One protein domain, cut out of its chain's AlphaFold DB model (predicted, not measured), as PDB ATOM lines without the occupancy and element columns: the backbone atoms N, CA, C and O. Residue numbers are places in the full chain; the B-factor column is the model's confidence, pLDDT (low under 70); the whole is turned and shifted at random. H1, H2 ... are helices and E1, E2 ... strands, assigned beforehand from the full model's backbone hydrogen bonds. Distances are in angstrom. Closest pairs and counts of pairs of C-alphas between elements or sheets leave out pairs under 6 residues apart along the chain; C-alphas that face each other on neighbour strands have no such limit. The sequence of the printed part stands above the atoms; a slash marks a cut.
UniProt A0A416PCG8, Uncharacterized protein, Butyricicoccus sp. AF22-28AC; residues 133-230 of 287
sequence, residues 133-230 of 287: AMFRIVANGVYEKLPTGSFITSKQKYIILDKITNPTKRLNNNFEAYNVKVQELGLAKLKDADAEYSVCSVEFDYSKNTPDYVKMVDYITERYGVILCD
ATOM      1  N   ALA A 133     -44.500 -20.722  -2.419       83.44
ATOM      2  CA  ALA A 133     -43.149 -20.966  -2.913       83.44
ATOM      3  C   ALA A 133     -42.797 -22.445  -2.747       83.44
ATOM      4  O   ALA A 133     -43.271 -23.092  -1.815       83.44
ATOM      5  N   MET A 134     -41.960 -22.969  -3.639       88.12
ATOM      6  CA  MET A 134     -41.411 -24.316  -3.519       88.12
ATOM      7  C   MET A 134     -39.914 -24.246  -3.239       88.12
ATOM      8  O   MET A 134     -39.224 -23.360  -3.745       88.12
ATOM      9  N   PHE A 135     -39.428 -25.179  -2.434       89.00
ATOM     10  CA  PHE A 135     -38.062 -25.255  -1.951       89.00
ATOM     11  C   PHE A 135     -37.513 -26.663  -2.167       89.00
ATOM     12  O   PHE A 135     -38.228 -27.661  -2.014       89.00
ATOM     13  N   ARG A 136     -36.224 -26.743  -2.492       88.44
ATOM     14  CA  ARG A 136     -35.460 -27.989  -2.437       88.44
ATOM     15  C   ARG A 136     -34.861 -28.185  -1.058       88.44
ATOM     16  O   ARG A 136     -34.529 -27.222  -0.375       88.44
ATOM     17  N   ILE A 137     -34.692 -29.443  -0.679       87.94
ATOM     18  CA  ILE A 137     -34.001 -29.822   0.550       87.94
ATOM     19  C   ILE A 137     -32.499 -29.763   0.282       87.94
ATOM     20  O   ILE A 137     -32.024 -30.435  -0.631       87.94
ATOM     21  N   VAL A 138     -31.781 -28.943   1.052       82.62
ATOM     22  CA  VAL A 138     -30.319 -28.801   0.948       82.62
ATOM     23  C   VAL A 138     -29.628 -29.482   2.123       82.62
ATOM     24  O   VAL A 138     -28.651 -30.197   1.940       82.62
ATOM     25  N   ALA A 139     -30.170 -29.306   3.325       80.62
ATOM     26  CA  ALA A 139     -29.749 -30.019   4.522       80.62
ATOM     27  C   ALA A 139     -30.967 -30.295   5.409       80.62
ATOM     28  O   ALA A 139     -32.067 -29.792   5.157       80.62
ATOM     29  N   ASN A 140     -30.786 -31.097   6.458       81.69
ATOM     30  CA  ASN A 140     -31.860 -31.317   7.421       81.69
ATOM     31  C   ASN A 140     -32.282 -29.976   8.050       81.69
ATOM     32  O   ASN A 140     -31.441 -29.249   8.574       81.69
ATOM     33  N   GLY A 141     -33.568 -29.637   7.948       84.50
ATOM     34  CA  GLY A 141     -34.110 -28.362   8.422       84.50
ATOM     35  C   GLY A 141     -33.723 -27.125   7.597       84.50
ATOM     36  O   GLY A 141     -34.061 -26.020   8.008       84.50
ATOM     37  N   VAL A 142     -33.047 -27.263   6.449       86.38
ATOM     38  CA  VAL A 142     -32.656 -26.130   5.590       86.38
ATOM     39  C   VAL A 142     -33.108 -26.376   4.156       86.38
ATOM     40  O   VAL A 142     -32.659 -27.314   3.485       86.38
ATOM     41  N   TYR A 143     -33.971 -25.490   3.666       87.31
ATOM     42  CA  TYR A 143     -34.576 -25.603   2.346       87.31
ATOM     43  C   TYR A 143     -34.327 -24.344   1.531       87.31
ATOM     44  O   TYR A 143     -34.591 -23.235   1.985       87.31
ATOM     45  N   GLU A 144     -33.849 -24.507   0.307       85.56
ATOM     46  CA  GLU A 144     -33.556 -23.399  -0.597       85.56
ATOM     47  C   GLU A 144     -34.707 -23.201  -1.570       85.56
ATOM     48  O   GLU A 144     -35.172 -24.157  -2.196       85.56
ATOM     49  N   LYS A 145     -35.166 -21.958  -1.716       84.75
ATOM     50  CA  LYS A 145     -36.236 -21.623  -2.654       84.75
ATOM     51  C   LYS A 145     -35.831 -22.040  -4.065       84.75
ATOM     52  O   LYS A 145     -34.679 -21.896  -4.465       84.75
ATOM     53  N   LEU A 146     -36.795 -22.507  -4.848       80.62
ATOM     54  CA  LEU A 146     -36.616 -22.757  -6.270       80.62
ATOM     55  C   LEU A 146     -36.889 -21.496  -7.088       80.62
ATOM     56  O   LEU A 146     -37.857 -20.780  -6.807       80.62
ATOM     57  N   PRO A 147     -36.039 -21.186  -8.082       75.38
ATOM     58  CA  PRO A 147     -36.310 -20.084  -8.988       75.38
ATOM     59  C   PRO A 147     -37.599 -20.324  -9.775       75.38
ATOM     60  O   PRO A 147     -37.958 -21.458 -10.101       75.38
ATOM     61  N   THR A 148     -38.265 -19.238 -10.157       75.44
ATOM     62  CA  THR A 148     -39.357 -19.346 -11.132       75.44
ATOM     63  C   THR A 148     -38.819 -19.913 -12.456       75.44
ATOM     64  O   THR A 148     -37.797 -19.464 -12.971       75.44
ATOM     65  N   GLY A 149     -39.517 -20.895 -13.019       72.94
ATOM     66  CA  GLY A 149     -39.139 -21.637 -14.220       72.94
ATOM     67  C   GLY A 149     -38.249 -22.851 -13.952       72.94
ATOM     68  O   GLY A 149     -37.870 -23.530 -14.905       72.94
ATOM     69  N   SER A 150     -37.907 -23.144 -12.694       77.12
ATOM     70  CA  SER A 150     -37.137 -24.342 -12.361       77.12
ATOM     71  C   SER A 150     -37.921 -25.619 -12.607       77.12
ATOM     72  O   SER A 150     -39.121 -25.689 -12.350       77.12
ATOM     73  N   PHE A 151     -37.208 -26.640 -13.072       81.50
ATOM     74  CA  PHE A 151     -37.751 -27.978 -13.239       81.50
ATOM     75  C   PHE A 151     -37.691 -28.744 -11.915       81.50
ATOM     76  O   PHE A 151     -36.669 -28.714 -11.228       81.50
ATOM     77  N   ILE A 152     -38.786 -29.415 -11.575       84.12
ATOM     78  CA  ILE A 152     -38.909 -30.344 -10.450       84.12
ATOM     79  C   ILE A 152     -39.270 -31.730 -10.977       84.12
ATOM     80  O   ILE A 152     -39.809 -31.865 -12.075       84.12
ATOM     81  N   THR A 153     -39.006 -32.754 -10.181       85.56
ATOM     82  CA  THR A 153     -39.054 -34.148 -10.600       85.56
ATOM     83  C   THR A 153     -40.065 -34.940  -9.780       85.56
ATOM     84  O   THR A 153     -40.106 -34.848  -8.554       85.56
ATOM     85  N   SER A 154     -40.825 -35.802 -10.445       85.56
ATOM     86  CA  SER A 154     -41.584 -36.882  -9.816       85.56
ATOM     87  C   SER A 154     -40.716 -37.743  -8.876       85.56
ATOM     88  O   SER A 154     -39.524 -37.952  -9.099       85.56
ATOM     89  N   LYS A 155     -41.325 -38.270  -7.809       88.50
ATOM     90  CA  LYS A 155     -40.721 -39.086  -6.734       88.50
ATOM     91  C   LYS A 155     -39.671 -38.398  -5.870       88.50
ATOM     92  O   LYS A 155     -39.193 -39.001  -4.912       88.50
ATOM     93  N   GLN A 156     -39.347 -37.144  -6.148       89.19
ATOM     94  CA  GLN A 156     -38.486 -36.356  -5.286       89.19
ATOM     95  C   GLN A 156     -39.323 -35.571  -4.270       89.19
ATOM     96  O   GLN A 156     -40.423 -35.102  -4.572       89.19
ATOM     97  N   LYS A 157     -38.797 -35.448  -3.047       91.56
ATOM     98  CA  LYS A 157     -39.413 -34.641  -1.993       91.56
ATOM     99  C   LYS A 157     -39.035 -33.173  -2.151       91.56
ATOM    100  O   LYS A 157     -37.861 -32.836  -2.302       91.56
ATOM    101  N   TYR A 158     -40.038 -32.317  -2.030       92.69
ATOM    102  CA  TYR A 158     -39.921 -30.863  -2.014       92.69
ATOM    103  C   TYR A 158     -40.607 -30.310  -0.783       92.69
ATOM    104  O   TYR A 158     -41.488 -30.957  -0.221       92.69
ATOM    105  N   ILE A 159     -40.240 -29.095  -0.395       93.69
ATOM    106  CA  ILE A 159     -40.993 -28.345   0.602       93.69
ATOM    107  C   ILE A 159     -41.795 -27.264  -0.106       93.69
ATOM    108  O   ILE A 159     -41.289 -26.587  -0.996       93.69
ATOM    109  N   ILE A 160     -43.049 -27.093   0.286       91.81
ATOM    110  CA  ILE A 160     -43.864 -25.957  -0.122       91.81
ATOM    111  C   ILE A 160     -44.153 -25.060   1.070       91.81
ATOM    112  O   ILE A 160     -44.292 -25.512   2.207       91.81
ATOM    113  N   LEU A 161     -44.282 -23.780   0.760       87.94
ATOM    114  CA  LEU A 161     -44.785 -22.754   1.643       87.94
ATOM    115  C   LEU A 161     -46.057 -22.192   1.020       87.94
ATOM    116  O   LEU A 161     -46.008 -21.633  -0.075       87.94
ATOM    117  N   ASP A 162     -47.174 -22.312   1.721       85.62
ATOM    118  CA  ASP A 162     -48.482 -21.853   1.260       85.62
ATOM    119  C   ASP A 162     -49.047 -20.831   2.244       85.62
ATOM    120  O   ASP A 162     -49.079 -21.074   3.449       85.62
ATOM    121  N   LYS A 163     -49.501 -19.674   1.751       81.50
ATOM    122  CA  LYS A 163     -50.116 -18.668   2.625       81.50
ATOM    123  C   LYS A 163     -51.438 -19.194   3.189       81.50
ATOM    124  O   LYS A 163     -52.326 -19.581   2.427       81.50
ATOM    125  N   ILE A 164     -51.610 -19.112   4.508       81.44
ATOM    126  CA  ILE A 164     -52.877 -19.438   5.161       81.44
ATOM    127  C   ILE A 164     -53.834 -18.265   4.947       81.44
ATOM    128  O   ILE A 164     -53.645 -17.167   5.463       81.44
ATOM    129  N   THR A 165     -54.861 -18.490   4.129       75.81
ATOM    130  CA  THR A 165     -55.920 -17.501   3.859       75.81
ATOM    131  C   THR A 165     -57.222 -17.819   4.585       75.81
ATOM    132  O   THR A 165     -58.101 -16.968   4.658       75.81
ATOM    133  N   ASN A 166     -57.360 -19.041   5.100       75.12
ATOM    134  CA  ASN A 166     -58.502 -19.473   5.891       75.12
ATOM    135  C   ASN A 166     -57.998 -20.116   7.196       75.12
ATOM    136  O   ASN A 166     -57.384 -21.181   7.128       75.12
ATOM    137  N   PRO A 167     -58.290 -19.539   8.376       68.88
ATOM    138  CA  PRO A 167     -57.850 -20.081   9.663       68.88
ATOM    139  C   PRO A 167     -58.326 -21.516   9.932       68.88
ATOM    140  O   PRO A 167     -57.687 -22.247  10.681       68.88
ATOM    141  N   THR A 168     -59.442 -21.936   9.324       72.81
ATOM    142  CA  THR A 168     -60.008 -23.282   9.514       72.81
ATOM    143  C   THR A 168     -59.450 -24.318   8.541       72.81
ATOM    144  O   THR A 168     -59.643 -25.513   8.754       72.81
ATOM    145  N   LYS A 169     -58.733 -23.889   7.492       73.00
ATOM    146  CA  LYS A 169     -58.087 -24.774   6.516       73.00
ATOM    147  C   LYS A 169     -56.637 -24.342   6.310       73.00
ATOM    148  O   LYS A 169     -56.351 -23.476   5.485       73.00
ATOM    149  N   ARG A 170     -55.726 -24.991   7.042       72.50
ATOM    150  CA  ARG A 170     -54.281 -24.705   6.994       72.50
ATOM    151  C   ARG A 170     -53.675 -24.949   5.617       72.50
ATOM    152  O   ARG A 170     -52.863 -24.156   5.163       72.50
ATOM    153  N   LEU A 171     -54.125 -25.995   4.926       72.38
ATOM    154  CA  LEU A 171     -53.691 -26.315   3.572       72.38
ATOM    155  C   LEU A 171     -54.714 -25.853   2.544       72.38
ATOM    156  O   LEU A 171     -55.733 -26.503   2.309       72.38
ATOM    157  N   ASN A 172     -54.434 -24.735   1.881       71.12
ATOM    158  CA  ASN A 172     -55.281 -24.248   0.800       71.12
ATOM    159  C   ASN A 172     -54.837 -24.793  -0.566       71.12
ATOM    160  O   ASN A 172     -54.684 -24.011  -1.497       71.12
ATOM    161  N   ASN A 173     -54.584 -26.098  -0.696       75.81
ATOM    162  CA  ASN A 173     -54.183 -26.718  -1.963       75.81
ATOM    163  C   ASN A 173     -55.187 -27.780  -2.445       75.81
ATOM    164  O   ASN A 173     -56.139 -28.117  -1.738       75.81
ATOM    165  N   ASN A 174     -54.983 -28.252  -3.676       78.19
ATOM    166  CA  ASN A 174     -55.784 -29.298  -4.315       78.19
ATOM    167  C   ASN A 174     -54.968 -30.581  -4.566       78.19
ATOM    168  O   ASN A 174     -55.211 -31.300  -5.528       78.19
ATOM    169  N   PHE A 175     -53.938 -30.840  -3.757       86.06
ATOM    170  CA  PHE A 175     -52.980 -31.917  -4.024       86.06
ATOM    171  C   PHE A 175     -53.561 -33.325  -3.884       86.06
ATOM    172  O   PHE A 175     -53.164 -34.220  -4.630       86.06
ATOM    173  N   GLU A 176     -54.557 -33.499  -3.017       81.75
ATOM    174  CA  GLU A 176     -55.292 -34.760  -2.878       81.75
ATOM    175  C   GLU A 176     -55.938 -35.202  -4.202       81.75
ATOM    176  O   GLU A 176     -55.905 -36.385  -4.538       81.75
ATOM    177  N   ALA A 177     -56.442 -34.257  -5.007       84.75
ATOM    178  CA  ALA A 177     -57.067 -34.552  -6.300       84.75
ATOM    179  C   ALA A 177     -56.084 -35.113  -7.345       84.75
ATOM    180  O   ALA A 177     -56.514 -35.694  -8.340       84.75
ATOM    181  N   TYR A 178     -54.778 -34.953  -7.119       86.50
ATOM    182  CA  TYR A 178     -53.720 -35.359  -8.044       86.50
ATOM    183  C   TYR A 178     -52.838 -36.486  -7.493       86.50
ATOM    184  O   TYR A 178     -51.777 -36.754  -8.046       86.50
ATOM    185  N   ASN A 179     -53.252 -37.152  -6.408       87.19
ATOM    186  CA  ASN A 179     -52.478 -38.222  -5.765       87.19
ATOM    187  C   ASN A 179     -51.059 -37.784  -5.334       87.19
ATOM    188  O   ASN A 179     -50.107 -38.568  -5.340       87.19
ATOM    189  N   VAL A 180     -50.904 -36.510  -4.970       90.88
ATOM    190  CA  VAL A 180     -49.646 -35.983  -4.433       90.88
ATOM    191  C   VAL A 180     -49.585 -36.319  -2.951       90.88
ATOM    192  O   VAL A 180     -50.522 -36.035  -2.203       90.88
ATOM    193  N   LYS A 181     -48.473 -36.905  -2.506       92.88
ATOM    194  CA  LYS A 181     -48.261 -37.157  -1.078       92.88
ATOM    195  C   LYS A 181     -47.921 -35.838  -0.406       92.88
ATOM    196  O   LYS A 181     -46.981 -35.170  -0.831       92.88
ATOM    197  N   VAL A 182     -48.660 -35.485   0.639       92.50
ATOM    198  CA  VAL A 182     -48.460 -34.251   1.405       92.50
ATOM    199  C   VAL A 182     -48.315 -34.599   2.879       92.50
ATOM    200  O   VAL A 182     -49.114 -35.362   3.416       92.50
ATOM    201  N   GLN A 183     -47.317 -34.019   3.540       92.31
ATOM    202  CA  GLN A 183     -47.163 -34.088   4.991       92.31
ATOM    203  C   GLN A 183     -46.909 -32.681   5.536       92.31
ATOM    204  O   GLN A 183     -45.929 -32.038   5.159       92.31
ATOM    205  N   GLU A 184     -47.784 -32.214   6.431       91.56
ATOM    206  CA  GLU A 184     -47.594 -30.960   7.167       91.56
ATOM    207  C   GLU A 184     -46.390 -31.096   8.103       91.56
ATOM    208  O   GLU A 184     -46.284 -32.062   8.859       91.56
ATOM    209  N   LEU A 185     -45.465 -30.141   8.014       91.25
ATOM    210  CA  LEU A 185     -44.260 -30.094   8.844       91.25
ATOM    211  C   LEU A 185     -44.375 -29.045   9.948       91.25
ATOM    212  O   LEU A 185     -43.741 -29.178  10.991       91.25
ATOM    213  N   GLY A 186     -45.158 -27.991   9.717       91.12
ATOM    214  CA  GLY A 186     -45.365 -26.922  10.682       91.12
ATOM    215  C   GLY A 186     -45.734 -25.602  10.025       91.12
ATOM    216  O   GLY A 186     -46.314 -25.565   8.935       91.12
ATOM    217  N   LEU A 187     -45.399 -24.512  10.709       88.69
ATOM    218  CA  LEU A 187     -45.817 -23.163  10.345       88.69
ATOM    219  C   LEU A 187     -44.610 -22.239  10.213       88.69
ATOM    220  O   LEU A 187     -43.650 -22.337  10.978       88.69
ATOM    221  N   ALA A 188     -44.689 -21.318   9.257       85.06
ATOM    222  CA  ALA A 188     -43.772 -20.196   9.161       85.06
ATOM    223  C   ALA A 188     -44.514 -18.890   9.431       85.06
ATOM    224  O   ALA A 188     -45.583 -18.637   8.864       85.06
ATOM    225  N   LYS A 189     -43.923 -18.044  10.275       78.12
ATOM    226  CA  LYS A 189     -44.462 -16.728  10.611       78.12
ATOM    227  C   LYS A 189     -43.399 -15.664  10.402       78.12
ATOM    228  O   LYS A 189     -42.273 -15.798  10.867       78.12
ATOM    229  N   LEU A 190     -43.775 -14.596   9.711       70.94
ATOM    230  CA  LEU A 190     -42.922 -13.423   9.557       70.94
ATOM    231  C   LEU A 190     -43.137 -12.491  10.750       70.94
ATOM    232  O   LEU A 190     -44.274 -12.249  11.153       70.94
ATOM    233  N   LYS A 191     -42.039 -11.992  11.322       64.94
ATOM    234  CA  LYS A 191     -42.022 -11.288  12.614       64.94
ATOM    235  C   LYS A 191     -42.963 -10.079  12.681       64.94
ATOM    236  O   LYS A 191     -43.665  -9.915  13.674       64.94
ATOM    237  N   ASP A 192     -43.010  -9.297  11.608       65.25
ATOM    238  CA  ASP A 192     -43.753  -8.037  11.514       65.25
ATOM    239  C   ASP A 192     -44.976  -8.145  10.580       65.25
ATOM    240  O   ASP A 192     -45.588  -7.137  10.226       65.25
ATOM    241  N   ALA A 193     -45.354  -9.362  10.165       64.50
ATOM    242  CA  ALA A 193     -46.524  -9.580   9.319       64.50
ATOM    243  C   ALA A 193     -47.634 -10.340  10.051       64.50
ATOM    244  O   ALA A 193     -47.394 -11.348  10.714       64.50
ATOM    245  N   ASP A 194     -48.881  -9.933   9.811       68.19
ATOM    246  CA  ASP A 194     -50.077 -10.694  10.197       68.19
ATOM    247  C   ASP A 194     -50.378 -11.812   9.178       68.19
ATOM    248  O   ASP A 194     -51.484 -11.971   8.665       68.19
ATOM    249  N   ALA A 195     -49.329 -12.529   8.769       73.12
ATOM    250  CA  ALA A 195     -49.400 -13.594   7.784       73.12
ATOM    251  C   ALA A 195     -48.697 -14.839   8.320       73.12
ATOM    252  O   ALA A 195     -47.524 -14.802   8.694       73.12
ATOM    253  N   GLU A 196     -49.428 -15.945   8.298       80.31
ATOM    254  CA  GLU A 196     -48.930 -17.272   8.626       80.31
ATOM    255  C   GLU A 196     -48.952 -18.145   7.373       80.31
ATOM    256  O   GLU A 196     -49.799 -17.988   6.483       80.31
ATOM    257  N   TYR A 197     -47.989 -19.051   7.289       85.56
ATOM    258  CA  TYR A 197     -47.808 -19.931   6.151       85.56
ATOM    259  C   TYR A 197     -47.719 -21.376   6.626       85.56
ATOM    260  O   TYR A 197     -47.015 -21.674   7.589       85.56
ATOM    261  N   SER A 198     -48.391 -22.281   5.921       89.19
ATOM    262  CA  SER A 198     -48.231 -23.716   6.120       89.19
ATOM    263  C   SER A 198     -46.972 -24.195   5.410       89.19
ATOM    264  O   SER A 198     -46.787 -23.907   4.222       89.19
ATOM    265  N   VAL A 199     -46.147 -24.960   6.118       90.88
ATOM    266  CA  VAL A 199     -44.970 -25.632   5.569       90.88
ATOM    267  C   VAL A 199     -45.286 -27.110   5.420       90.88
ATOM    268  O   VAL A 199     -45.662 -27.775   6.389       90.88
ATOM    269  N   CYS A 200     -45.146 -27.644   4.210       92.38
ATOM    270  CA  CYS A 200     -45.422 -29.053   3.941       92.38
ATOM    271  C   CYS A 200     -44.341 -29.679   3.081       92.38
ATOM    272  O   CYS A 200     -43.845 -29.046   2.153       92.38
ATOM    273  N   SER A 201     -44.040 -30.946   3.345       93.94
ATOM    274  CA  SER A 201     -43.343 -31.768   2.367       93.94
ATOM    275  C   SER A 201     -44.335 -32.310   1.345       93.94
ATOM    276  O   SER A 201     -45.466 -32.667   1.690       93.94
ATOM    277  N   VAL A 202     -43.910 -32.338   0.087       94.38
ATOM    278  CA  VAL A 202     -44.684 -32.863  -1.035       94.38
ATOM    279  C   VAL A 202     -43.829 -33.787  -1.885       94.38
ATOM    280  O   VAL A 202     -42.646 -33.531  -2.105       94.38
ATOM    281  N   GLU A 203     -44.439 -34.859  -2.373       94.19
ATOM    282  CA  GLU A 203     -43.835 -35.797  -3.319       94.19
ATOM    283  C   GLU A 203     -44.851 -36.093  -4.426       94.19
ATOM    284  O   GLU A 203     -45.955 -36.582  -4.164       94.19
ATOM    285  N   PHE A 204     -44.474 -35.774  -5.664       91.12
ATOM    286  CA  PHE A 204     -45.300 -35.986  -6.853       91.12
ATOM    287  C   PHE A 204     -45.114 -37.415  -7.387       91.12
ATOM    288  O   PHE A 204     -44.009 -37.955  -7.332       91.12
ATOM    289  N   ASP A 205     -46.165 -38.050  -7.910       89.69
ATOM    290  CA  ASP A 205     -46.024 -39.327  -8.625       89.69
ATOM    291  C   ASP A 205     -45.653 -39.093 -10.099       89.69
ATOM    292  O   ASP A 205     -45.696 -37.976 -10.608       89.69
ATOM    293  N   TYR A 206     -45.282 -40.162 -10.797       86.81
ATOM    294  CA  TYR A 206     -45.115 -40.147 -12.242       86.81
ATOM    295  C   TYR A 206     -46.422 -39.781 -12.944       86.81
ATOM    296  O   TYR A 206     -47.511 -40.146 -12.486       86.81
ATOM    297  N   SER A 207     -46.312 -39.153 -14.112       86.12
ATOM    298  CA  SER A 207     -47.452 -38.738 -14.931       86.12
ATOM    299  C   SER A 207     -48.449 -39.865 -15.189       86.12
ATOM    300  O   SER A 207     -49.645 -39.683 -14.985       86.12
ATOM    301  N   LYS A 208     -47.960 -41.067 -15.520       86.25
ATOM    302  CA  LYS A 208     -48.781 -42.268 -15.755       86.25
ATOM    303  C   LYS A 208     -49.645 -42.698 -14.560       86.25
ATOM    304  O   LYS A 208     -50.631 -43.402 -14.746       86.25
ATOM    305  N   ASN A 209     -49.257 -42.310 -13.346       86.94
ATOM    306  CA  ASN A 209     -49.926 -42.665 -12.093       86.94
ATOM    307  C   ASN A 209     -50.691 -41.476 -11.488       86.94
ATOM    308  O   ASN A 209     -51.242 -41.597 -10.394       86.94
ATOM    309  N   THR A 210     -50.682 -40.324 -12.162       85.00
ATOM    310  CA  THR A 210     -51.240 -39.079 -11.642       85.00
ATOM    311  C   THR A 210     -52.525 -38.733 -12.394       85.00
ATOM    312  O   THR A 210     -52.472 -38.441 -13.594       85.00
ATOM    313  N   PRO A 211     -53.690 -38.734 -11.723       87.62
ATOM    314  CA  PRO A 211     -54.933 -38.252 -12.312       87.62
ATOM    315  C   PRO A 211     -54.790 -36.805 -12.785       87.62
ATOM    316  O   PRO A 211     -54.188 -35.986 -12.094       87.62
ATOM    317  N   ASP A 212     -55.355 -36.481 -13.952       88.75
ATOM    318  CA  ASP A 212     -55.367 -35.115 -14.491       88.75
ATOM    319  C   ASP A 212     -53.978 -34.431 -14.492       88.75
ATOM    320  O   ASP A 212     -53.875 -33.224 -14.267       88.75
ATOM    321  N   TYR A 213     -52.904 -35.183 -14.778       86.06
ATOM    322  CA  TYR A 213     -51.509 -34.716 -14.691       86.06
ATOM    323  C   TYR A 213     -51.270 -33.334 -15.316       86.06
ATOM    324  O   TYR A 213     -50.620 -32.488 -14.708       86.06
ATOM    325  N   VAL A 214     -51.846 -33.058 -16.491       85.31
ATOM    326  CA  VAL A 214     -51.717 -31.749 -17.157       85.31
ATOM    327  C   VAL A 214     -52.243 -30.608 -16.278       85.31
ATOM    328  O   VAL A 214     -51.557 -29.607 -16.107       85.31
ATOM    329  N   LYS A 215     -53.410 -30.781 -15.640       87.56
ATOM    330  CA  LYS A 215     -53.975 -29.765 -14.738       87.56
ATOM    331  C   LYS A 215     -53.128 -29.587 -13.484       87.56
ATOM    332  O   LYS A 215     -53.031 -28.478 -12.973       87.56
ATOM    333  N   MET A 216     -52.527 -30.665 -12.978       88.06
ATOM    334  CA  MET A 216     -51.603 -30.585 -11.848       88.06
ATOM    335  C   MET A 216     -50.352 -29.779 -12.218       88.06
ATOM    336  O   MET A 216     -49.930 -28.922 -11.445       88.06
ATOM    337  N   VAL A 217     -49.776 -30.027 -13.400       86.31
ATOM    338  CA  VAL A 217     -48.626 -29.270 -13.915       86.31
ATOM    339  C   VAL A 217     -48.975 -27.790 -14.041       86.31
ATOM    340  O   VAL A 217     -48.219 -26.952 -13.544       86.31
ATOM    341  N   ASP A 218     -50.125 -27.465 -14.635       84.56
ATOM    342  CA  ASP A 218     -50.602 -26.084 -14.762       84.56
ATOM    343  C   ASP A 218     -50.776 -25.435 -13.383       84.56
ATOM    344  O   ASP A 218     -50.256 -24.348 -13.136       84.56
ATOM    345  N   TYR A 219     -51.412 -26.145 -12.449       85.94
ATOM    346  CA  TYR A 219     -51.626 -25.685 -11.080       85.94
ATOM    347  C   TYR A 219     -50.310 -25.401 -10.341       85.94
ATOM    348  O   TYR A 219     -50.171 -24.352  -9.712       85.94
ATOM    349  N   ILE A 220     -49.324 -26.302 -10.410       85.69
ATOM    350  CA  ILE A 220     -48.018 -26.114  -9.758       85.69
ATOM    351  C   ILE A 220     -47.257 -24.950 -10.400       85.69
ATOM    352  O   ILE A 220     -46.657 -24.137  -9.691       85.69
ATOM    353  N   THR A 221     -47.310 -24.850 -11.728       83.12
ATOM    354  CA  THR A 221     -46.657 -23.776 -12.480       83.12
ATOM    355  C   THR A 221     -47.256 -22.424 -12.115       83.12
ATOM    356  O   THR A 221     -46.522 -21.485 -11.818       83.12
ATOM    357  N   GLU A 222     -48.582 -22.319 -12.070       80.81
ATOM    358  CA  GLU A 222     -49.272 -21.080 -11.715       80.81
ATOM    359  C   GLU A 222     -49.024 -20.689 -10.253       80.81
ATOM    360  O   GLU A 222     -48.763 -19.517  -9.959       80.81
ATOM    361  N   ARG A 223     -49.082 -21.672  -9.344       80.88
ATOM    362  CA  ARG A 223     -49.074 -21.450  -7.897       80.88
ATOM    363  C   ARG A 223     -47.691 -21.297  -7.281       80.88
ATOM    364  O   ARG A 223     -47.559 -20.539  -6.321       80.88
ATOM    365  N   TYR A 224     -46.697 -22.022  -7.787       82.25
ATOM    366  CA  TYR A 224     -45.335 -22.054  -7.240       82.25
ATOM    367  C   TYR A 224     -44.277 -21.624  -8.254       82.25
ATOM    368  O   TYR A 224     -43.133 -21.393  -7.871       82.25
ATOM    369  N   GLY A 225     -44.641 -21.467  -9.530       78.81
ATOM    370  CA  GLY A 225     -43.730 -20.978 -10.558       78.81
ATOM    371  C   GLY A 225     -42.737 -22.024 -11.050       78.81
ATOM    372  O   GLY A 225     -41.760 -21.638 -11.676       78.81
ATOM    373  N   VAL A 226     -42.937 -23.314 -10.775       81.81
ATOM    374  CA  VAL A 226     -42.006 -24.399 -11.142       81.81
ATOM    375  C   VAL A 226     -42.660 -25.390 -12.105       81.81
ATOM    376  O   VAL A 226     -43.881 -25.488 -12.161       81.81
ATOM    377  N   ILE A 227     -41.850 -26.129 -12.861       83.06
ATOM    378  CA  ILE A 227     -42.292 -27.017 -13.943       83.06
ATOM    379  C   ILE A 227     -42.035 -28.472 -13.544       83.06
ATOM    380  O   ILE A 227     -40.886 -28.863 -13.364       83.06
ATOM    381  N   LEU A 228     -43.080 -29.295 -13.440       84.69
ATOM    382  CA  LEU A 228     -42.937 -30.717 -13.101       84.69
ATOM    383  C   LEU A 228     -42.560 -31.585 -14.312       84.69
ATOM    384  O   LEU A 228     -43.107 -31.431 -15.404       84.69
ATOM    385  N   CYS A 229     -41.631 -32.516 -14.095       83.12
ATOM    386  CA  CYS A 229     -41.108 -33.482 -15.056       83.12
ATOM    387  C   CYS A 229     -41.040 -34.896 -14.456       83.12
ATOM    388  O   CYS A 229     -40.832 -35.060 -13.258       83.12
ATOM    389  N   ASP A 230     -41.151 -35.923 -15.305       79.19
ATOM    390  CA  ASP A 230     -41.061 -37.327 -14.873       79.19
ATOM    391  C   ASP A 230     -39.630 -37.827 -14.663       79.19
ATOM    392  O   ASP A 230     -39.389 -38.673 -13.802       79.19
TER     393      ASP A 230
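AT A GLANCE: This is residues 133 to 230 of the 287 residues of an uncharacterized protein of Butyricicoccus sp. AF22-28AC (UniProt A0A416PCG8). The main part is a curled, strongly twisted sheet of five strands, like part of a barrel, with the E5 and E6 hairpin reaching toward one end of the longest axis. H2 packs on E7 of a small two-strand pair, E3 and E7, and meets the sheet with residues 220 to 224; short H1 grazes the sheet near E5. The 98 printed residues hold E1 E2 E3 E4 H1 E5 E6 H2 E7 in order, class mixed; the large sheet, E2 E1 E4 E6 E5, is antiparallel, the pair parallel. The whole is compact, radius of gyration of the C-alphas 13.3 A, spanning 43 by 30 by 21 A.

HOW THE PARTS SIT: Look first at inner strands E4, residues 157 to 163, and E6, residues 196 to 203: N 160 and O 200 are 2.8 A apart. Edge strand E5, residues 181 to 189, is the antiparallel neighbour of E6 and bends by 53 degrees at residue 185; N 183 and O 201 are 2.9 A apart. E1, residues 133 to 139, is the antiparallel neighbour of E4, with N 135 and O 159 at 2.7 A; edge strand E2, residues 142 to 145, forms a hairpin with E1, N 136 and O 144 at 2.8 A. E4, H1, residues 175 to 178, and E5 form a split strand-helix-strand unit, two strands running the same way with E6 between them; its crossover is right-handed. H1 only just is on the sheet, with 5 pairs of C-alphas within 10 A, and only grazes it. H2, residues 213 to 224, has every O i to N i+4 pair within hydrogen-bond range; H1 is too short for one. The closest C-alphas of H2 and E7, residues 227 to 229, are those of Thr 221 and Ile 227, 5.6 A apart. E7 pairs with E3, residues 151 to 153: N 152 and O 227 are 2.8 A apart.

IN THESE COORDINATES: Find C-alpha 133 at (-43.149, -20.966, -2.913), where E1 begins; E5 runs 23.8 A, E6 22.6 A and H2 15.9 A. E7 ends at C-alpha 229, (-41.108, -33.482, -15.056).

THE WHOLE: The farthest C-alphas, Asp 192 and Lys 208, are 44.1 A apart. The printed part has no cut; the link E4 to H1, 11 residues, is long. Residues 167 and 191 to 194 have pLDDT under 70.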